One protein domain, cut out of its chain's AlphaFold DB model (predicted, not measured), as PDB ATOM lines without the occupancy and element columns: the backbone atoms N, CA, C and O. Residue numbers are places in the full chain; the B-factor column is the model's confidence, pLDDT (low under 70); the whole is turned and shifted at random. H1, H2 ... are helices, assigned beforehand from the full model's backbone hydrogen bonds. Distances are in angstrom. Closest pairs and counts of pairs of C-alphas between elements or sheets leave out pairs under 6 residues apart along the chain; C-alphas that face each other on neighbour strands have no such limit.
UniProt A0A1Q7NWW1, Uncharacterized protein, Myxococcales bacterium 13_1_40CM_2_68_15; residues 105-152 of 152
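Overview. This is residues 105 to 152 of the 152 residues of an uncharacterized protein of Myxococcales bacterium 13_1_40CM_2_68_15 (UniProt A0A1Q7NWW1). A looped stretch, residues 105 to 125, leads into a short helix H1, which makes a corner with a long helix H2; H2 folds back past the loops, with Arg 108 and Val 109 packed on it, and residues 146 to 152 stick out. The printed part has 48 residues, with two named helices, H1 then H2, and no named strand. The class is all helix, though under half of the residues, 21, are in named elements. It is compact, with a radius of gyration of the C-alphas of 10.0 A, and spans 30 by 21 by 20 A.

Arrangement. After residues 105 to 125, look at H1, residues 126 to 131, and H2, residues 134 to 148. They are close but not clearly touching; their closest C-alphas, those of Arg 129 and Gln 137, are 7.3 A apart. They run opposite ways at a steep tilt of 57 degrees. In H1 and H2 every O i to N i+4 pair is within hydrogen-bond range.

Along the chain. Find C-alpha 126 at (8.958, 21.523, -37.551); H1 runs 8.7 A from there. H2 runs 21.2 A to C-alpha 148 at (0.231, 1.876, -31.835).

Size, cuts and confidence. The printed part has no cut. The H1 to H2 link is tight. The farthest C-alphas, those of Lys 130 and Ala 152, are 30.6 A apart. Residues 150 to 152 have pLDDT under 70.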
ATOM      1  N   MET A 105      11.301   8.055 -34.269       88.94
ATOM      2  CA  MET A 105      11.393   9.508 -34.336       88.94
ATOM      3  C   MET A 105      10.518  10.093 -35.454       88.94
ATOM      4  O   MET A 105      10.539  11.313 -35.642       88.94
ATOM      5  N   ARG A 106       9.744   9.277 -36.186       90.38
ATOM      6  CA  ARG A 106       8.834   9.737 -37.248       90.38
ATOM      7  C   ARG A 106       7.799  10.734 -36.733       90.38
ATOM      8  O   ARG A 106       7.392  10.720 -35.571       90.38
ATOM      9  N   CYS A 107       7.378  11.628 -37.622       92.69
ATOM     10  CA  CYS A 107       6.286  12.542 -37.338       92.69
ATOM     11  C   CYS A 107       4.968  11.772 -37.184       92.69
ATOM     12  O   CYS A 107       4.635  10.935 -38.015       92.69
ATOM     13  N   ARG A 108       4.200  12.095 -36.141       91.50
ATOM     14  CA  ARG A 108       2.919  11.435 -35.836       91.50
ATOM     15  C   ARG A 108       1.716  11.955 -36.624       91.50
ATOM     16  O   ARG A 108       0.614  11.457 -36.437       91.50
ATOM     17  N   VAL A 109       1.905  12.966 -37.470       90.31
ATOM     18  CA  VAL A 109       0.844  13.438 -38.371       90.31
ATOM     19  C   VAL A 109       0.640  12.406 -39.475       90.31
ATOM     20  O   VAL A 109       1.617  11.932 -40.060       90.31
ATOM     21  N   GLU A 110      -0.617  12.061 -39.750       87.25
ATOM     22  CA  GLU A 110      -0.988  11.074 -40.768       87.25
ATOM     23  C   GLU A 110      -0.356  11.418 -42.129       87.25
ATOM     24  O   GLU A 110      -0.365  12.565 -42.571       87.25
ATOM     25  N   GLY A 111       0.266  10.427 -42.774       87.44
ATOM     26  CA  GLY A 111       0.930  10.596 -44.074       87.44
ATOM     27  C   GLY A 111       2.275  11.339 -44.050       87.44
ATOM     28  O   GLY A 111       2.929  11.450 -45.090       87.44
ATOM     29  N   CYS A 112       2.750  11.816 -42.893       90.88
ATOM     30  CA  CYS A 112       4.013  12.544 -42.816       90.88
ATOM     31  C   CYS A 112       5.230  11.610 -42.809       90.88
ATOM     32  O   CYS A 112       5.379  10.761 -41.934       90.88
ATOM     33  N   LYS A 113       6.166  11.826 -43.740       88.69
ATOM     34  CA  LYS A 113       7.444  11.088 -43.806       88.69
ATOM     35  C   LYS A 113       8.607  11.803 -43.106       88.69
ATOM     36  O   LYS A 113       9.711  11.272 -43.059       88.69
ATOM     37  N   ASN A 114       8.379  13.009 -42.580       91.00
ATOM     38  CA  ASN A 114       9.429  13.789 -41.926       91.00
ATOM     39  C   ASN A 114       9.740  13.249 -40.529       91.00
ATOM     40  O   ASN A 114       8.882  12.692 -39.844       91.00
ATOM     41  N   MET A 115      10.964  13.502 -40.080       89.25
ATOM     42  CA  MET A 115      11.393  13.195 -38.722       89.25
ATOM     43  C   MET A 115      11.004  14.324 -37.770       89.25
ATOM     44  O   MET A 115      11.021  15.508 -38.114       89.25
ATOM     45  N   SER A 116      10.635  13.945 -36.557       90.38
ATOM     46  CA  SER A 116      10.416  14.870 -35.456       90.38
ATOM     47  C   SER A 116      11.716  15.151 -34.704       90.38
ATOM     48  O   SER A 116      12.688  14.402 -34.785       90.38
ATOM     49  N   ARG A 117      11.703  16.199 -33.879       87.62
ATOM     50  CA  ARG A 117      12.787  16.496 -32.928       87.62
ATOM     51  C   ARG A 117      12.717  15.646 -31.648       87.62
ATOM     52  O   ARG A 117      13.471  15.883 -30.705       87.62
ATOM     53  N   GLY A 118      11.807  14.671 -31.600       87.19
ATOM     54  CA  GLY A 118      11.697  13.686 -30.530       87.19
ATOM     55  C   GLY A 118      10.611  13.956 -29.484       87.19
ATOM     56  O   GLY A 118       9.737  14.808 -29.680       87.19
ATOM     57  N   PRO A 119      10.671  13.240 -28.343       86.94
ATOM     58  CA  PRO A 119       9.591  13.193 -27.356       86.94
ATOM     59  C   PRO A 119       9.215  14.556 -26.778       86.94
ATOM     60  O   PRO A 119       8.039  14.837 -26.559       86.94
ATOM     61  N   ARG A 120      10.203  15.440 -26.585       86.50
ATOM     62  CA  ARG A 120       9.982  16.799 -26.058       86.50
ATOM     63  C   ARG A 120       9.149  17.679 -26.991       86.50
ATOM     64  O   ARG A 120       8.550  18.645 -26.539       86.50
ATOM     65  N   PHE A 121       9.106  17.341 -28.277       86.19
ATOM     66  CA  PHE A 121       8.355  18.060 -29.306       86.19
ATOM     67  C   PHE A 121       7.077  17.311 -29.699       86.19
ATOM     68  O   PHE A 121       6.491  17.577 -30.746       86.19
ATOM     69  N   GLY A 122       6.659  16.334 -28.885       87.75
ATOM     70  CA  GLY A 122       5.465  15.537 -29.139       87.75
ATOM     71  C   GLY A 122       5.552  14.686 -30.408       87.75
ATOM     72  O   GLY A 122       4.521  14.264 -30.918       87.75
ATOM     73  N   TYR A 123       6.758  14.441 -30.925       91.38
ATOM     74  CA  TYR A 123       6.980  13.748 -32.193       91.38
ATOM     75  C   TYR A 123       6.279  14.403 -33.403       91.38
ATOM     76  O   TYR A 123       5.817  13.727 -34.321       91.38
ATOM     77  N   ILE A 124       6.197  15.736 -33.426       92.19
ATOM     78  CA  ILE A 124       5.723  16.514 -34.580       92.19
ATOM     79  C   ILE A 124       6.934  17.165 -35.266       92.19
ATOM     80  O   ILE A 124       7.855  17.631 -34.592       92.19
ATOM     81  N   CYS A 125       6.981  17.143 -36.602       93.88
ATOM     82  CA  CYS A 125       8.057  17.791 -37.360       93.88
ATOM     83  C   CYS A 125       7.903  19.321 -37.345       93.88
ATOM     84  O   CYS A 125       6.817  19.846 -37.096       93.88
ATOM     85  N   ASP A 126       8.976  20.057 -37.640       91.38
ATOM     86  CA  ASP A 126       8.958  21.523 -37.551       91.38
ATOM     87  C   ASP A 126       7.980  22.190 -38.538       91.38
ATOM     88  O   ASP A 126       7.496  23.280 -38.248       91.38
ATOM     89  N   LYS A 127       7.649  21.536 -39.664       92.25
ATOM     90  CA  LYS A 127       6.634  22.019 -40.623       92.25
ATOM     91  C   LYS A 127       5.241  22.012 -39.993       92.25
ATOM     92  O   LYS A 127       4.662  23.063 -39.749       92.25
ATOM     93  N   HIS A 128       4.785  20.836 -39.566       91.94
ATOM     94  CA  HIS A 128       3.486  20.676 -38.912       91.94
ATOM     95  C   HIS A 128       3.377  21.413 -37.581       91.94
ATOM     96  O   HIS A 128       2.286  21.780 -37.172       91.94
ATOM     97  N   ARG A 129       4.492  21.675 -36.896       89.56
ATOM     98  CA  ARG A 129       4.463  22.485 -35.678       89.56
ATOM     99  C   ARG A 129       4.143  23.960 -35.950       89.56
ATOM    100  O   ARG A 129       3.624  24.621 -35.056       89.56
ATOM    101  N   LYS A 130       4.494  24.463 -37.138       90.56
ATOM    102  CA  LYS A 130       4.184  25.828 -37.592       90.56
ATOM    103  C   LYS A 130       2.809  25.913 -38.250       90.56
ATOM    104  O   LYS A 130       2.138  26.920 -38.089       90.56
ATOM    105  N   GLU A 131       2.425  24.874 -38.987       91.00
ATOM    106  CA  GLU A 131       1.197  24.849 -39.790       91.00
ATOM    107  C   GLU A 131      -0.037  24.417 -38.985       91.00
ATOM    108  O   GLU A 131      -1.115  24.962 -39.196       91.00
ATOM    109  N   LEU A 132       0.105  23.468 -38.051       88.38
ATOM    110  CA  LEU A 132      -1.012  22.949 -37.257       88.38
ATOM    111  C   LEU A 132      -1.142  23.680 -35.923       88.38
ATOM    112  O   LEU A 132      -0.153  23.941 -35.229       88.38
ATOM    113  N   SER A 133      -2.382  23.891 -35.496       90.69
ATOM    114  CA  SER A 133      -2.695  24.365 -34.152       90.69
ATOM    115  C   SER A 133      -2.283  23.347 -33.081       90.69
ATOM    116  O   SER A 133      -2.150  22.143 -33.318       90.69
ATOM    117  N   ALA A 134      -2.123  23.806 -31.837       87.88
ATOM    118  CA  ALA A 134      -1.777  22.928 -30.716       87.88
ATOM    119  C   ALA A 134      -2.805  21.797 -30.489       87.88
ATOM    120  O   ALA A 134      -2.439  20.725 -29.992       87.88
ATOM    121  N   LYS A 135      -4.072  22.030 -30.862       88.56
ATOM    122  CA  LYS A 135      -5.163  21.054 -30.763       88.56
ATOM    123  C   LYS A 135      -4.995  19.938 -31.794       88.56
ATOM    124  O   LYS A 135      -4.944  18.775 -31.409       88.56
ATOM    125  N   GLU A 136      -4.782  20.289 -33.057       88.31
ATOM    126  CA  GLU A 136      -4.551  19.323 -34.143       88.31
ATOM    127  C   GLU A 136      -3.270  18.513 -33.915       88.31
ATOM    128  O   GLU A 136      -3.236  17.299 -34.114       88.31
ATOM    129  N   GLN A 137      -2.219  19.153 -33.390       88.69
ATOM    130  CA  GLN A 137      -1.003  18.448 -32.987       88.69
ATOM    131  C   GLN A 137      -1.275  17.414 -31.885       88.69
ATOM    132  O   GLN A 137      -0.608  16.381 -31.845       88.69
ATOM    133  N   ARG A 138      -2.205  17.681 -30.958       89.50
ATOM    134  CA  ARG A 138      -2.588  16.727 -29.905       89.50
ATOM    135  C   ARG A 138      -3.394  15.569 -30.474       89.50
ATOM    136  O   ARG A 138      -3.049  14.429 -30.187       89.50
ATOM    137  N   GLU A 139      -4.369  15.858 -31.323       91.88
ATOM    138  CA  GLU A 139      -5.195  14.844 -31.980       91.88
ATOM    139  C   GLU A 139      -4.345  13.898 -32.839       91.88
ATOM    140  O   GLU A 139      -4.473  12.683 -32.721       91.88
ATOM    141  N   ALA A 140      -3.387  14.421 -33.614       88.50
ATOM    142  CA  ALA A 140      -2.443  13.597 -34.370       88.50
ATOM    143  C   ALA A 140      -1.627  12.655 -33.463       88.50
ATOM    144  O   ALA A 140      -1.443  11.476 -33.771       88.50
ATOM    145  N   ARG A 141      -1.166  13.145 -32.302       89.12
ATOM    146  CA  ARG A 141      -0.449  12.307 -31.323       89.12
ATOM    147  C   ARG A 141      -1.340  11.235 -30.717       89.12
ATOM    148  O   ARG A 141      -0.866  10.120 -30.526       89.12
ATOM    149  N   GLU A 142      -2.572  11.581 -30.368       90.88
ATOM    150  CA  GLU A 142      -3.538  10.666 -29.762       90.88
ATOM    151  C   GLU A 142      -3.951   9.574 -30.744       90.88
ATOM    152  O   GLU A 142      -3.905   8.406 -30.379       90.88
ATOM    153  N   LYS A 143      -4.231   9.924 -32.005       89.75
ATOM    154  CA  LYS A 143      -4.509   8.955 -33.075       89.75
ATOM    155  C   LYS A 143      -3.347   7.992 -33.289       89.75
ATOM    156  O   LYS A 143      -3.552   6.781 -33.312       89.75
ATOM    157  N   TRP A 144      -2.120   8.509 -33.373       89.06
ATOM    158  CA  TRP A 144      -0.930   7.667 -33.501       89.06
ATOM    159  C   TRP A 144      -0.741   6.760 -32.278       89.06
ATOM    160  O   TRP A 144      -0.526   5.559 -32.422       89.06
ATOM    161  N   ASN A 145      -0.872   7.305 -31.063       86.75
ATOM    162  CA  ASN A 145      -0.794   6.514 -29.835       86.75
ATOM    163  C   ASN A 145      -1.884   5.434 -29.799       86.75
ATOM    164  O   ASN A 145      -1.585   4.314 -29.416       86.75
ATOM    165  N   ALA A 146      -3.116   5.734 -30.215       87.62
ATOM    166  CA  ALA A 146      -4.216   4.774 -30.254       87.62
ATOM    167  C   ALA A 146      -3.971   3.653 -31.278       87.62
ATOM    168  O   ALA A 146      -4.215   2.486 -30.973       87.62
ATOM    169  N   ALA A 147      -3.432   3.984 -32.457       83.62
ATOM    170  CA  ALA A 147      -3.068   3.004 -33.482       83.62
ATOM    171  C   ALA A 147      -1.927   2.076 -33.027       83.62
ATOM    172  O   ALA A 147      -1.943   0.881 -33.313       83.62
ATOM    173  N   HIS A 148      -0.956   2.612 -32.281       75.38
ATOM    174  CA  HIS A 148       0.231   1.876 -31.835       75.38
ATOM    175  C   HIS A 148       0.138   1.311 -30.403       75.38
ATOM    176  O   HIS A 148       0.994   0.519 -30.015       75.38
ATOM    177  N   ALA A 149      -0.902   1.638 -29.626       72.75
ATOM    178  CA  ALA A 149      -1.119   1.119 -28.269       72.75
ATOM    179  C   ALA A 149      -1.398  -0.394 -28.227       72.75
ATOM    180  O   ALA A 149      -1.242  -1.007 -27.178       72.75
ATOM    181  N   LYS A 150      -1.788  -1.004 -29.355       56.31
ATOM    182  CA  LYS A 150      -2.023  -2.454 -29.470       56.31
ATOM    183  C   LYS A 150      -0.784  -3.264 -29.882       56.31
ATOM    184  O   LYS A 150      -0.889  -4.477 -30.011       56.31
ATOM    185  N   ALA A 151       0.358  -2.615 -30.121       52.12
ATOM    186  CA  ALA A 151       1.561  -3.246 -30.674       52.12
ATOM    187  C   ALA A 151       2.760  -3.285 -29.700       52.12
ATOM    188  O   ALA A 151       3.886  -3.528 -30.136       52.12
ATOM    189  N   ALA A 152       2.541  -3.016 -28.408       42.62
ATOM    190  CA  ALA A 152       3.564  -3.006 -27.357       42.62
ATOM    191  C   ALA A 152       3.241  -4.027 -26.264       42.62
ATOM    192  O   ALA A 152       4.215  -4.568 -25.693       42.62
TER     193      ALA A 152